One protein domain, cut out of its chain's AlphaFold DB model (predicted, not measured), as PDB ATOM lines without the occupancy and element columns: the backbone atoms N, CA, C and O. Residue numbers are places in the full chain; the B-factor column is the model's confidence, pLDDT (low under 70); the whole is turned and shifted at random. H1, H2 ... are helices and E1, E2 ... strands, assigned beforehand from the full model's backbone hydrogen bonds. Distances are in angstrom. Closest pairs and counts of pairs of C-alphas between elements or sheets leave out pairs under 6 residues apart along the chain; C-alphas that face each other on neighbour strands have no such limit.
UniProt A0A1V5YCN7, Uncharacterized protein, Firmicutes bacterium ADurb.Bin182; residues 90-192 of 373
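What this domain is: This is residues 90 to 192 of the 373 residues of an uncharacterized protein of Firmicutes bacterium ADurb.Bin182 (UniProt A0A1V5YCN7). A six-stranded antiparallel sheet is curled like part of a barrel into a trough, and two short helices lie over the same face of it as a lid, H1 near the edge strand E3 and H2 near the other edge strand E2. The 103 printed residues hold, along the chain, E1, H1, H2, E2, E3, E4, E5 and E6, and the sheet runs E2, E1, E6, E5, E4, E3. The class is mixed, helices and strands. The whole is compact, with a radius of gyration of the C-alphas of 12.6 A, and spans 37 by 32 by 22 A.

Where its parts are: E1 takes residues 95 to 100, 16.8 A long, and its C-alpha 95 is at (-15.257, 34.894, 13.807). H1 is residues 105 to 114, 14.3 A, and H2 is residues 120 to 129, 14.7 A. E2 is residues 132 to 134, 6.7 A. E3 is residues 144 to 152 and E4 is residues 157 to 164, each 22.2 A. E5, residues 170 to 178, measures 25.9 A. E6, residues 181 to 189, measures 24.0 A and ends with C-alpha 189 at (-14.759, 29.401, 16.534).

How they stand to each other: The sheet is strongly twisted, and its pairing at E1 is staggered. E1 pairs with E6 over residues 95 to 97, where N 187 and O 96 are 2.9 A apart, and with E2 over residues 98 to 100, where N 133 and O 99 are 2.8 A apart. E3, E4, E5 and E6 form a meander, each strand the antiparallel neighbour of the one before, in three hairpins. Within hydrogen-bond range are N 150 and O 159 across E3 and E4, 2.8 A apart, N 162 and O 171 across E4 and E5, 2.7 A apart, and N 174 and O 186 across E5 and E6, 2.8 A apart. H1 is on the sheet, in two layers, a helix on one face of a sheet; its closest C-alphas to E3 are those of Gly 112 and Ala 147, 5.0 A apart. H2 is on the same face, at a height over the sheet of 5.8 A, over none of the strands. The closest C-alphas of H2 and E2 are those of Leu 127 and Glu 133, 6.9 A apart. H1 and H2, a helical hairpin, only just touch, with 3 pairs of C-alphas within 8 A; the closest, those of Ser 114 and Ala 126, are 7.2 A apart. They run opposite ways at a shallow tilt of 30 degrees. E2 and E3 are apart. Every O i to N i+4 pair is within hydrogen-bond range in H1, and 4 of 6 are in H2.

The domain as a whole: The C-alphas of Gly 166 and Gly 179, the two farthest apart, are 38.3 A apart. The printed part has no cut. No link is long; E2 to E3, with 9 residues, is short, and the others are tight. The mean pLDDT of the printed part is 86.7, with values under 70 at residues 90 to 94, 139 to 140, 168 and 191 to 192.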
ATOM      1  N   PHE A  90     -18.118  42.371  23.453       45.72
ATOM      2  CA  PHE A  90     -18.542  41.271  24.329       45.72
ATOM      3  C   PHE A  90     -19.055  40.048  23.575       45.72
ATOM      4  O   PHE A  90     -19.291  39.005  24.191       45.72
ATOM      5  N   LEU A  91     -19.225  40.156  22.257       51.88
ATOM      6  CA  LEU A  91     -19.374  38.972  21.428       51.88
ATOM      7  C   LEU A  91     -17.995  38.311  21.389       51.88
ATOM      8  O   LEU A  91     -16.992  39.019  21.313       51.88
ATOM      9  N   PRO A  92     -17.894  36.981  21.523       51.62
ATOM     10  CA  PRO A  92     -16.597  36.343  21.409       51.62
ATOM     11  C   PRO A  92     -16.046  36.696  20.022       51.62
ATOM     12  O   PRO A  92     -16.615  36.201  19.055       51.62
ATOM     13  N   GLU A  93     -14.999  37.531  19.934       55.44
ATOM     14  CA  GLU A  93     -14.229  37.790  18.704       55.44
ATOM     15  C   GLU A  93     -13.567  36.481  18.281       55.44
ATOM     16  O   GLU A  93     -12.416  36.166  18.591       55.44
ATOM     17  N   LYS A  94     -14.379  35.618  17.700       69.50
ATOM     18  CA  LYS A  94     -14.041  34.245  17.357       69.50
ATOM     19  C   LYS A  94     -14.560  33.926  15.965       69.50
ATOM     20  O   LYS A  94     -14.585  32.774  15.561       69.50
ATOM     21  N   GLU A  95     -14.953  34.938  15.218       80.06
ATOM     22  CA  GLU A  95     -15.257  34.894  13.807       80.06
ATOM     23  C   GLU A  95     -14.088  35.404  12.959       80.06
ATOM     24  O   GLU A  95     -13.120  35.979  13.452       80.06
ATOM     25  N   GLY A  96     -14.200  35.199  11.656       81.69
ATOM     26  CA  GLY A  96     -13.345  35.841  10.670       81.69
ATOM     27  C   GLY A  96     -13.752  35.437   9.267       81.69
ATOM     28  O   GLY A  96     -14.661  34.615   9.079       81.69
ATOM     29  N   GLN A  97     -13.098  36.021   8.268       89.56
ATOM     30  CA  GLN A  97     -13.350  35.653   6.881       89.56
ATOM     31  C   GLN A  97     -12.454  34.488   6.463       89.56
ATOM     32  O   GLN A  97     -11.329  34.309   6.939       89.56
ATOM     33  N   LEU A  98     -12.992  33.658   5.574       92.06
ATOM     34  CA  LEU A  98     -12.209  32.670   4.847       92.06
ATOM     35  C   LEU A  98     -12.025  33.175   3.428       92.06
ATOM     36  O   LEU A  98     -12.938  33.752   2.843       92.06
ATOM     37  N   THR A  99     -10.859  32.913   2.860       92.56
ATOM     38  CA  THR A  99     -10.576  33.211   1.456       92.56
ATOM     39  C   THR A  99     -10.021  31.972   0.761       92.56
ATOM     40  O   THR A  99      -9.906  30.900   1.363       92.56
ATOM     41  N   GLY A 100      -9.734  32.089  -0.533       93.88
ATOM     42  CA  GLY A 100      -9.113  31.030  -1.319       93.88
ATOM     43  C   GLY A 100      -9.958  30.573  -2.506       93.88
ATOM     44  O   GLY A 100     -10.756  31.330  -3.058       93.88
ATOM     45  N   ASN A 101      -9.735  29.337  -2.949       95.00
ATOM     46  CA  ASN A 101     -10.285  28.820  -4.201       95.00
ATOM     47  C   ASN A 101     -11.711  28.292  -4.024       95.00
ATOM     48  O   ASN A 101     -12.015  27.624  -3.038       95.00
ATOM     49  N   SER A 102     -12.570  28.508  -5.022       96.88
ATOM     50  CA  SER A 102     -13.897  27.890  -5.047       96.88
ATOM     51  C   SER A 102     -13.797  26.366  -5.179       96.88
ATOM     52  O   SER A 102     -13.008  25.832  -5.964       96.88
ATOM     53  N   LEU A 103     -14.641  25.663  -4.428       97.62
ATOM     54  CA  LEU A 103     -14.662  24.214  -4.288       97.62
ATOM     55  C   LEU A 103     -16.000  23.643  -4.745       97.62
ATOM     56  O   LEU A 103     -17.060  24.237  -4.570       97.62
ATOM     57  N   THR A 104     -15.972  22.439  -5.296       97.25
ATOM     58  CA  THR A 104     -17.182  21.627  -5.450       97.25
ATOM     59  C   THR A 104     -17.650  21.114  -4.086       97.25
ATOM     60  O   THR A 104     -16.853  20.950  -3.159       97.25
ATOM     61  N   TYR A 105     -18.936  20.771  -3.972       96.31
ATOM     62  CA  TYR A 105     -19.473  20.138  -2.761       96.31
ATOM     63  C   TYR A 105     -18.683  18.879  -2.360       96.31
ATOM     64  O   TYR A 105     -18.363  18.676  -1.191       96.31
ATOM     65  N   GLU A 106     -18.303  18.050  -3.339       96.88
ATOM     66  CA  GLU A 106     -17.511  16.841  -3.100       96.88
ATOM     67  C   GLU A 106     -16.130  17.159  -2.510       96.88
ATOM     68  O   GLU A 106     -15.683  16.474  -1.588       96.88
ATOM     69  N   GLN A 107     -15.467  18.215  -2.992       97.50
ATOM     70  CA  GLN A 107     -14.193  18.662  -2.429       97.50
ATOM     71  C   GLN A 107     -14.344  19.123  -0.976       97.50
ATOM     72  O   GLN A 107     -13.508  18.756  -0.155       97.50
ATOM     73  N   ILE A 108     -15.422  19.837  -0.630       97.19
ATOM     74  CA  ILE A 108     -15.693  20.258   0.757       97.19
ATOM     75  C   ILE A 108     -15.941  19.041   1.658       97.19
ATOM     76  O   ILE A 108     -15.353  18.930   2.733       97.19
ATOM     77  N   VAL A 109     -16.748  18.076   1.210       96.00
ATOM     78  CA  VAL A 109     -16.997  16.835   1.964       96.00
ATOM     79  C   VAL A 109     -15.709  16.026   2.155       96.00
ATOM     80  O   VAL A 109     -15.476  15.470   3.229       96.00
ATOM     81  N   ASN A 110     -14.859  15.949   1.131       96.00
ATOM     82  CA  ASN A 110     -13.576  15.256   1.220       96.00
ATOM     83  C   ASN A 110     -12.584  15.988   2.133       96.00
ATOM     84  O   ASN A 110     -11.871  15.323   2.885       96.00
ATOM     85  N   LEU A 111     -12.589  17.325   2.131       95.94
ATOM     86  CA  LEU A 111     -11.862  18.128   3.111       95.94
ATOM     87  C   LEU A 111     -12.325  17.773   4.527       95.94
ATOM     88  O   LEU A 111     -11.491  17.365   5.326       95.94
ATOM     89  N   GLY A 112     -13.632  17.790   4.810       94.06
ATOM     90  CA  GLY A 112     -14.165  17.412   6.124       94.06
ATOM     91  C   GLY A 112     -13.717  16.015   6.580       94.06
ATOM     92  O   GLY A 112     -13.253  15.845   7.704       94.06
ATOM     93  N   LYS A 113     -13.740  15.015   5.689       93.31
ATOM     94  CA  LYS A 113     -13.221  13.666   5.998       93.31
ATOM     95  C   LYS A 113     -11.724  13.655   6.313       93.31
ATOM     96  O   LYS A 113     -11.288  12.860   7.137       93.31
ATOM     97  N   SER A 114     -10.939  14.507   5.651       92.69
ATOM     98  CA  SER A 114      -9.494  14.605   5.880       92.69
ATOM     99  C   SER A 114      -9.128  15.235   7.227       92.69
ATOM    100  O   SER A 114      -7.995  15.074   7.667       92.69
ATOM    101  N   LEU A 115     -10.080  15.911   7.883       92.06
ATOM    102  CA  LEU A 115      -9.902  16.520   9.203       92.06
ATOM    103  C   LEU A 115     -10.177  15.547  10.363       92.06
ATOM    104  O   LEU A 115     -10.126  15.949  11.518       92.06
ATOM    105  N   TYR A 116     -10.506  14.287  10.092       91.06
ATOM    106  CA  TYR A 116     -10.868  13.326  11.133       91.06
ATOM    107  C   TYR A 116      -9.646  12.856  11.943       91.06
ATOM    108  O   TYR A 116      -8.678  12.372  11.357       91.06
ATOM    109  N   ASP A 117      -9.722  12.950  13.277       90.19
ATOM    110  CA  ASP A 117      -8.682  12.536  14.236       90.19
ATOM    111  C   ASP A 117      -7.267  13.091  13.937       90.19
ATOM    112  O   ASP A 117      -6.261  12.406  14.137       90.19
ATOM    113  N   ILE A 118      -7.170  14.347  13.477       89.62
ATOM    114  CA  ILE A 118      -5.879  15.016  13.236       89.62
ATOM    115  C   ILE A 118      -5.551  16.074  14.301       89.62
ATOM    116  O   ILE A 118      -6.449  16.728  14.843       89.62
ATOM    117  N   PRO A 119      -4.260  16.305  14.596       86.06
ATOM    118  CA  PRO A 119      -3.821  17.436  15.409       86.06
ATOM    119  C   PRO A 119      -4.249  18.798  14.835       86.06
ATOM    120  O   PRO A 119      -4.314  18.987  13.620       86.06
ATOM    121  N   HIS A 120      -4.466  19.785  15.709       79.19
ATOM    122  CA  HIS A 120      -4.869  21.144  15.323       79.19
ATOM    123  C   HIS A 120      -3.939  21.803  14.290       79.19
ATOM    124  O   HIS A 120      -4.392  22.426  13.334       79.19
ATOM    125  N   ASN A 121      -2.624  21.655  14.451       79.19
ATOM    126  CA  ASN A 121      -1.635  22.202  13.521       79.19
ATOM    127  C   ASN A 121      -1.715  21.558  12.123       79.19
ATOM    128  O   ASN A 121      -1.417  22.217  11.129       79.19
ATOM    129  N   GLU A 122      -2.144  20.298  12.028       88.19
ATOM    130  CA  GLU A 122      -2.346  19.610  10.748       88.19
ATOM    131  C   GLU A 122      -3.649  20.030  10.053       88.19
ATOM    132  O   GLU A 122      -3.733  19.951   8.824       88.19
ATOM    133  N   MET A 123      -4.636  20.537  10.803       88.94
ATOM    134  CA  MET A 123      -5.871  21.088  10.238       88.94
ATOM    135  C   MET A 123      -5.583  22.266   9.309       88.94
ATOM    136  O   MET A 123      -6.093  22.277   8.193       88.94
ATOM    137  N   TYR A 124      -4.714  23.208   9.694       86.56
ATOM    138  CA  TYR A 124      -4.342  24.326   8.812       86.56
ATOM    139  C   TYR A 124      -3.711  23.846   7.515       86.56
ATOM    140  O   TYR A 124      -4.114  24.275   6.442       86.56
ATOM    141  N   ALA A 125      -2.779  22.896   7.599       88.69
ATOM    142  CA  ALA A 125      -2.155  22.324   6.415       88.69
ATOM    143  C   ALA A 125      -3.168  21.566   5.536       88.69
ATOM    144  O   ALA A 125      -2.971  21.443   4.328       88.69
ATOM    145  N   ALA A 126      -4.232  21.001   6.111       92.25
ATOM    146  CA  ALA A 126      -5.320  20.389   5.351       92.25
ATOM    147  C   ALA A 126      -6.216  21.436   4.668       92.25
ATOM    148  O   ALA A 126      -6.523  21.272   3.487       92.25
ATOM    149  N   LEU A 127      -6.568  22.517   5.372       92.94
ATOM    150  CA  LEU A 127      -7.315  23.654   4.828       92.94
ATOM    151  C   LEU A 127      -6.542  24.327   3.683       92.94
ATOM    152  O   LEU A 127      -7.065  24.443   2.577       92.94
ATOM    153  N   GLU A 128      -5.262  24.638   3.894       91.44
ATOM    154  CA  GLU A 128      -4.382  25.255   2.895       91.44
ATOM    155  C   GLU A 128      -4.227  24.371   1.648       91.44
ATOM    156  O   GLU A 128      -4.357  24.847   0.521       91.44
ATOM    157  N   ARG A 129      -4.037  23.052   1.814       93.06
ATOM    158  CA  ARG A 129      -3.988  22.102   0.683       93.06
ATOM    159  C   ARG A 129      -5.290  22.044  -0.110       93.06
ATOM    160  O   ARG A 129      -5.254  21.752  -1.304       93.06
ATOM    161  N   ALA A 130      -6.424  22.282   0.543       94.06
ATOM    162  CA  ALA A 130      -7.715  22.409  -0.117       94.06
ATOM    163  C   ALA A 130      -7.945  23.811  -0.707       94.06
ATOM    164  O   ALA A 130      -8.967  24.027  -1.343       94.06
ATOM    165  N   GLY A 131      -7.003  24.745  -0.547       93.94
ATOM    166  CA  GLY A 131      -7.130  26.119  -1.020       93.94
ATOM    167  C   GLY A 131      -8.068  26.964  -0.165       93.94
ATOM    168  O   GLY A 131      -8.697  27.862  -0.711       93.94
ATOM    169  N   VAL A 132      -8.199  26.651   1.127       94.94
ATOM    170  CA  VAL A 132      -8.934  27.443   2.119       94.94
ATOM    171  C   VAL A 132      -7.921  28.195   2.972       94.94
ATOM    172  O   VAL A 132      -7.127  27.588   3.690       94.94
ATOM    173  N   GLU A 133      -7.960  29.516   2.890       91.25
ATOM    174  CA  GLU A 133      -7.067  30.424   3.598       91.25
ATOM    175  C   GLU A 133      -7.818  31.093   4.752       91.25
ATOM    176  O   GLU A 133      -8.971  31.508   4.613       91.25
ATOM    177  N   MET A 134      -7.156  31.186   5.903       82.94
ATOM    178  CA  MET A 134      -7.692  31.813   7.109       82.94
ATOM    179  C   MET A 134      -6.935  33.101   7.415       82.94
ATOM    180  O   MET A 134      -5.707  33.121   7.343       82.94
ATOM    181  N   GLU A 135      -7.653  34.148   7.819       80.50
ATOM    182  CA  GLU A 135      -7.037  35.422   8.213       80.50
ATOM    183  C   GLU A 135      -6.180  35.296   9.478       80.50
ATOM    184  O   GLU A 135      -5.129  35.930   9.583       80.50
ATOM    185  N   GLN A 136      -6.615  34.477  10.442       74.38
ATOM    186  CA  GLN A 136      -5.931  34.285  11.720       74.38
ATOM    187  C   GLN A 136      -6.034  32.831  12.192       74.38
ATOM    188  O   GLN A 136      -7.073  32.206  11.991       74.38
ATOM    189  N   PRO A 137      -4.997  32.278  12.846       73.94
ATOM    190  CA  PRO A 137      -5.081  30.951  13.444       73.94
ATOM    191  C   PRO A 137      -6.049  30.939  14.639       73.94
ATOM    192  O   PRO A 137      -6.119  31.891  15.413       73.94
ATOM    193  N   PHE A 138      -6.756  29.828  14.830       74.81
ATOM    194  CA  PHE A 138      -7.551  29.562  16.024       74.81
ATOM    195  C   PHE A 138      -6.668  29.520  17.285       74.81
ATOM    196  O   PHE A 138      -5.574  28.943  17.268       74.81
ATOM    197  N   PRO A 139      -7.150  30.066  18.411       66.94
ATOM    198  CA  PRO A 139      -6.346  30.296  19.611       66.94
ATOM    199  C   PRO A 139      -6.102  29.048  20.487       66.94
ATOM    200  O   PRO A 139      -5.500  29.174  21.551       66.94
ATOM    201  N   CYS A 140      -6.554  27.851  20.092       66.00
ATOM    202  CA  CYS A 140      -6.481  26.635  20.914       66.00
ATOM    203  C   CYS A 140      -5.826  25.446  20.194       66.00
ATOM    204  O   CYS A 140      -6.063  25.227  19.015       66.00
ATOM    205  N   GLU A 141      -5.081  24.604  20.916       71.69
ATOM    206  CA  GLU A 141      -4.414  23.412  20.364       71.69
ATOM    207  C   GLU A 141      -5.167  22.104  20.689       71.69
ATOM    208  O   GLU A 141      -4.618  21.185  21.295       71.69
ATOM    209  N   PHE A 142      -6.444  22.003  20.311       79.06
ATOM    210  CA  PHE A 142      -7.216  20.763  20.490       79.06
ATOM    211  C   PHE A 142      -7.170  19.867  19.246       79.06
ATOM    212  O   PHE A 142      -7.293  20.341  18.121       79.06
ATOM    213  N   THR A 143      -7.060  18.551  19.438       85.81
ATOM    214  CA  THR A 143      -7.190  17.576  18.343       85.81
ATOM    215  C   THR A 143      -8.581  17.660  17.722       85.81
ATOM    216  O   THR A 143      -9.583  17.670  18.440       85.81
ATOM    217  N   VAL A 144      -8.659  17.673  16.394       87.38
ATOM    218  CA  VAL A 144      -9.936  17.551  15.694       87.38
ATOM    219  C   VAL A 144     -10.444  16.126  15.862       87.38
ATOM    220  O   VAL A 144      -9.744  15.181  15.526       87.38
ATOM    221  N   HIS A 145     -11.658  15.963  16.381       86.88
ATOM    222  CA  HIS A 145     -12.287  14.654  16.525       86.88
ATOM    223  C   HIS A 145     -12.982  14.232  15.226       86.88
ATOM    224  O   HIS A 145     -12.709  13.174  14.673       86.88
ATOM    225  N   TYR A 146     -13.868  15.081  14.706       87.56
ATOM    226  CA  TYR A 146     -14.523  14.858  13.420       87.56
ATOM    227  C   TYR A 146     -14.956  16.178  12.795       87.56
ATOM    228  O   TYR A 146     -15.118  17.181  13.493       87.56
ATOM    229  N   ALA A 147     -15.216  16.146  11.488       90.88
ATOM    230  CA  ALA A 147     -15.905  17.217  10.790       90.88
ATOM    231  C   ALA A 147     -17.123  16.692  10.020       90.88
ATOM    232  O   ALA A 147     -17.104  15.592   9.462       90.88
ATOM    233  N   GLN A 148     -18.185  17.488   9.980       89.88
ATOM    234  CA  GLN A 148     -19.446  17.181   9.318       89.88
ATOM    235  C   GLN A 148     -19.855  18.345   8.418       89.88
ATOM    236  O   GLN A 148     -19.893  19.490   8.854       89.88
ATOM    237  N   CYS A 149     -20.181  18.043   7.162       92.94
ATOM    238  CA  CYS A 149     -20.659  19.027   6.193       92.94
ATOM    239  C   CYS A 149     -22.181  18.949   6.066       92.94
ATOM    240  O   CYS A 149     -22.733  17.848   5.989       92.94
ATOM    241  N   MET A 150     -22.844  20.100   6.029       91.56
ATOM    242  CA  MET A 150     -24.291  20.218   5.881       91.56
ATOM    243  C   MET A 150     -24.633  21.382   4.956       91.56
ATOM    244  O   MET A 150     -24.090  22.474   5.114       91.56
ATOM    245  N   ASP A 151     -25.565  21.160   4.033       92.44
ATOM    246  CA  ASP A 151     -26.196  22.251   3.294       92.44
ATOM    247  C   ASP A 151     -27.108  23.040   4.237       92.44
ATOM    248  O   ASP A 151     -27.907  22.464   4.980       92.44
ATOM    249  N   VAL A 152     -26.998  24.366   4.204       91.25
ATOM    250  CA  VAL A 152     -27.834  25.274   4.997       91.25
ATOM    251  C   VAL A 152     -28.401  26.378   4.110       91.25
ATOM    252  O   VAL A 152     -27.878  26.653   3.025       91.25
ATOM    253  N   MET A 153     -29.491  27.006   4.564       91.38
ATOM    254  CA  MET A 153     -30.171  28.087   3.835       91.38
ATOM    255  C   MET A 153     -30.524  27.688   2.394       91.38
ATOM    256  O   MET A 153     -30.122  28.351   1.442       91.38
ATOM    257  N   ASP A 154     -31.211  26.553   2.234       90.12
ATOM    258  CA  ASP A 154     -31.605  25.993   0.933       90.12
ATOM    259  C   ASP A 154     -30.430  25.827  -0.055       90.12
ATOM    260  O   ASP A 154     -30.561  26.012  -1.267       90.12
ATOM    261  N   GLY A 155     -29.252  25.480   0.476       91.56
ATOM    262  CA  GLY A 155     -28.036  25.256  -0.304       91.56
ATOM    263  C   GLY A 155     -27.324  26.538  -0.731       91.56
ATOM    264  O   GLY A 155     -26.437  26.479  -1.581       91.56
ATOM    265  N   LYS A 156     -27.675  27.701  -0.163       95.81
ATOM    266  CA  LYS A 156     -26.875  28.927  -0.322       95.81
ATOM    267  C   LYS A 156     -25.493  28.799   0.315       95.81
ATOM    268  O   LYS A 156     -24.556  29.446  -0.149       95.81
ATOM    269  N   TYR A 157     -25.363  27.974   1.353       96.81
ATOM    270  CA  TYR A 157     -24.097  27.730   2.032       96.81
ATOM    271  C   TYR A 157     -23.905  26.244   2.337       96.81
ATOM    272  O   TYR A 157     -24.870  25.527   2.604       96.81
ATOM    273  N   VAL A 158     -22.644  25.818   2.389       97.06
ATOM    274  CA  VAL A 158     -22.227  24.592   3.077       97.06
ATOM    275  C   VAL A 158     -21.601  24.994   4.406       97.06
ATOM    276  O   VAL A 158     -20.645  25.769   4.434       97.06
ATOM    277  N   ARG A 159     -22.123  24.451   5.504       93.94
ATOM    278  CA  ARG A 159     -21.529  24.535   6.841       93.94
ATOM    279  C   ARG A 159     -20.686  23.290   7.084       93.94
ATOM    280  O   ARG A 159     -21.217  22.182   7.063       93.94
ATOM    281  N   MET A 160     -19.403  23.462   7.378       93.81
ATOM    282  CA  MET A 160     -18.550  22.417   7.935       93.81
ATOM    283  C   MET A 160     -18.407  22.633   9.440       93.81
ATOM    284  O   MET A 160     -17.724  23.554   9.879       93.81
ATOM    285  N   TYR A 161     -19.059  21.784  10.222       90.31
ATOM    286  CA  TYR A 161     -18.923  21.717  11.672       90.31
ATOM    287  C   TYR A 161     -17.730  20.834  12.041       90.31
ATOM    288  O   TYR A 161     -17.652  19.703  11.572       90.31
ATOM    289  N   ILE A 162     -16.826  21.317  12.886       88.88
ATOM    290  CA  ILE A 162     -15.601  20.632  13.308       88.88
ATOM    291  C   ILE A 162     -15.627  20.495  14.832       88.88
ATOM    292  O   ILE A 162     -15.517  21.485  15.553       88.88
ATOM    293  N   ALA A 163     -15.759  19.265  15.327       86.94
ATOM    294  CA  ALA A 163     -15.726  18.960  16.752       86.94
ATOM    295  C   ALA A 163     -14.289  18.783  17.245       86.94
ATOM    296  O   ALA A 163     -13.500  18.066  16.626       86.94
ATOM    297  N   LEU A 164     -13.971  19.365  18.401       84.81
ATOM    298  CA  LEU A 164     -12.646  19.291  19.013       84.81
ATOM    299  C   LEU A 164     -12.656  18.314  20.202       84.81
ATOM    300  O   LEU A 164     -13.505  18.399  21.091       84.81
ATOM    301  N   TYR A 165     -11.724  17.361  20.222       82.44
ATOM    302  CA  TYR A 165     -11.627  16.358  21.283       82.44
ATOM    303  C   TYR A 165     -11.221  16.996  22.615       82.44
ATOM    304  O   TYR A 165     -10.294  17.801  22.679       82.44
ATOM    305  N   GLY A 166     -11.889  16.602  23.702       70.88
ATOM    306  CA  GLY A 166     -11.588  17.102  25.048       70.88
ATOM    307  C   GLY A 166     -12.024  18.549  25.302       70.88
ATOM    308  O   GLY A 166     -11.782  19.063  26.392       70.88
ATOM    309  N   SER A 167     -12.701  19.182  24.340       71.31
ATOM    310  CA  SER A 167     -13.259  20.525  24.457       71.31
ATOM    311  C   SER A 167     -14.786  20.500  24.321       71.31
ATOM    312  O   SER A 167     -15.367  19.581  23.743       71.31
ATOM    313  N   ARG A 168     -15.456  21.511  24.885       67.69
ATOM    314  CA  ARG A 168     -16.874  21.801  24.589       67.69
ATOM    315  C   ARG A 168     -17.027  22.724  23.376       67.69
ATOM    316  O   ARG A 168     -18.141  23.090  23.020       67.69
ATOM    317  N   GLU A 169     -15.911  23.116  22.781       74.69
ATOM    318  CA  GLU A 169     -15.834  24.042  21.666       74.69
ATOM    319  C   GLU A 169     -15.876  23.296  20.335       74.69
ATOM    320  O   GLU A 169     -15.540  22.114  20.227       74.69
ATOM    321  N   ASN A 170     -16.265  24.021  19.299       82.50
ATOM    322  CA  ASN A 170     -16.210  23.558  17.925       82.50
ATOM    323  C   ASN A 170     -15.971  24.749  16.995       82.50
ATOM    324  O   ASN A 170     -15.996  25.912  17.416       82.50
ATOM    325  N   ILE A 171     -15.707  24.423  15.737       86.75
ATOM    326  CA  ILE A 171     -15.457  25.381  14.667       86.75
ATOM    327  C   ILE A 171     -16.518  25.175  13.598       86.75
ATOM    328  O   ILE A 171     -16.819  24.043  13.228       86.75
ATOM    329  N   ASN A 172     -17.068  26.258  13.076       89.75
ATOM    330  CA  ASN A 172     -17.925  26.240  11.904       89.75
ATOM    331  C   ASN A 172     -17.209  26.978  10.795       89.75
ATOM    332  O   ASN A 172     -16.864  28.142  10.974       89.75
ATOM    333  N   LEU A 173     -17.007  26.318   9.664       93.50
ATOM    334  CA  LEU A 173     -16.558  26.953   8.433       93.50
ATOM    335  C   LEU A 173     -17.754  27.065   7.492       93.50
ATOM    336  O   LEU A 173     -18.515  26.108   7.336       93.50
ATOM    337  N   PHE A 174     -17.906  28.213   6.851       95.44
ATOM    338  CA  PHE A 174     -18.955  28.485   5.882       95.44
ATOM    339  C   PHE A 174     -18.350  28.656   4.500       95.44
ATOM    340  O   PHE A 174     -17.391  29.402   4.305       95.44
ATOM    341  N   PHE A 175     -18.965  27.988   3.529       97.75
ATOM    342  CA  PHE A 175     -18.659  28.135   2.116       97.75
ATOM    343  C   PHE A 175     -19.917  28.623   1.405       97.75
ATOM    344  O   PHE A 175     -20.955  27.963   1.479       97.75
ATOM    345  N   ARG A 176     -19.849  29.776   0.740       97.44
ATOM    346  CA  ARG A 176     -20.990  30.386   0.054       97.44
ATOM    347  C   ARG A 176     -21.083  29.881  -1.374       97.44
ATOM    348  O   ARG A 176     -20.085  29.844  -2.087       97.44
ATOM    349  N   LYS A 177     -22.284  29.521  -1.810       97.31
ATOM    350  CA  LYS A 177     -22.536  29.071  -3.175       97.31
ATOM    351  C   LYS A 177     -22.411  30.217  -4.175       97.31
ATOM    352  O   LYS A 177     -23.059  31.251  -4.031       97.31
ATOM    353  N   GLU A 178     -21.643  29.989  -5.232       95.19
ATOM    354  CA  GLU A 178     -21.453  30.892  -6.364       95.19
ATOM    355  C   GLU A 178     -21.516  30.076  -7.663       95.19
ATOM    356  O   GLU A 178     -20.571  29.389  -8.058       95.19
ATOM    357  N   GLY A 179     -22.681  30.100  -8.317       93.19
ATOM    358  CA  GLY A 179     -22.974  29.193  -9.428       93.19
ATOM    359  C   GLY A 179     -23.023  27.733  -8.960       93.19
ATOM    360  O   GLY A 179     -23.795  27.392  -8.061       93.19
ATOM    361  N   ASP A 180     -22.200  26.883  -9.576       94.25
ATOM    362  CA  ASP A 180     -22.092  25.450  -9.260       94.25
ATOM    363  C   ASP A 180     -21.001  25.135  -8.218       94.25
ATOM    364  O   ASP A 180     -20.804  23.974  -7.849       94.25
ATOM    365  N   LEU A 181     -20.276  26.155  -7.754       97.69
ATOM    366  CA  LEU A 181     -19.166  26.028  -6.811       97.69
ATOM    367  C   LEU A 181     -19.485  26.733  -5.489       97.69
ATOM    368  O   LEU A 181     -20.473  27.451  -5.367       97.69
ATOM    369  N   TYR A 182     -18.626  26.516  -4.501       98.12
ATOM    370  CA  TYR A 182     -18.706  27.099  -3.172       98.12
ATOM    371  C   TYR A 182     -17.384  27.777  -2.822       98.12
ATOM    372  O   TYR A 182     -16.339  27.130  -2.778       98.12
ATOM    373  N   THR A 183     -17.422  29.077  -2.571       97.06
ATOM    374  CA  THR A 183     -16.252  29.882  -2.207       97.06
ATOM    375  C   THR A 183     -16.123  29.922  -0.679       97.06
ATOM    376  O   THR A 183     -17.147  30.093  -0.007       97.06
ATOM    377  N   PRO A 184     -14.920  29.731  -0.094       97.12
ATOM    378  CA  PRO A 184     -14.704  29.959   1.334       97.12
ATOM    379  C   PRO A 184     -15.200  31.353   1.721       97.12
ATOM    380  O   PRO A 184     -14.956  32.309   0.993       97.12
ATOM    381  N   HIS A 185     -15.962  31.446   2.811       95.56
ATOM    382  CA  HIS A 185     -16.710  32.660   3.133       95.56
ATOM    383  C   HIS A 185     -16.388  33.187   4.528       95.56
ATOM    384  O   HIS A 185     -15.888  34.299   4.681       95.56
ATOM    385  N   SER A 186     -16.631  32.384   5.560       93.06
ATOM    386  CA  SER A 186     -16.361  32.805   6.931       93.06
ATOM    387  C   SER A 186     -16.208  31.638   7.889       93.06
ATOM    388  O   SER A 186     -16.510  30.494   7.548       93.06
ATOM    389  N   TYR A 187     -15.729  31.917   9.095       90.06
ATOM    390  CA  TYR A 187     -15.678  30.943  10.171       90.06
ATOM    391  C   TYR A 187     -16.210  31.513  11.481       90.06
ATOM    392  O   TYR A 187     -16.214  32.722  11.690       90.06
ATOM    393  N   ILE A 188     -16.631  30.611  12.368       85.25
ATOM    394  CA  ILE A 188     -16.945  30.882  13.772       85.25
ATOM    395  C   ILE A 188     -16.275  29.798  14.613       85.25
ATOM    396  O   ILE A 188     -16.576  28.612  14.481       85.25
ATOM    397  N   TYR A 189     -15.385  30.202  15.499       79.75
ATOM    398  CA  TYR A 189     -14.759  29.401  16.534       79.75
ATOM    399  C   TYR A 189     -15.538  29.577  17.847       79.75
ATOM    400  O   TYR A 189     -16.051  30.652  18.145       79.75
ATOM    401  N   TYR A 190     -15.641  28.514  18.650       70.62
ATOM    402  CA  TYR A 190     -16.314  28.531  19.958       70.62
ATOM    403  C   TYR A 190     -17.838  28.728  19.897       70.62
ATOM    404  O   TYR A 190     -18.428  29.294  20.815       70.62
ATOM    405  N   SER A 191     -18.539  28.210  18.886       58.41
ATOM    406  CA  SER A 191     -19.973  27.999  19.109       58.41
ATOM    407  C   SER A 191     -20.098  26.821  20.065       58.41
ATOM    408  O   SER A 191     -19.917  25.691  19.649       58.41
ATOM    409  N   ALA A 192     -20.307  27.015  21.365       54.47
ATOM    410  CA  ALA A 192     -20.453  25.898  22.307       54.47
ATOM    411  C   ALA A 192     -21.838  25.233  22.161       54.47
ATOM    412  O   ALA A 192     -22.601  25.089  23.112       54.47
TER     413      ALA A 192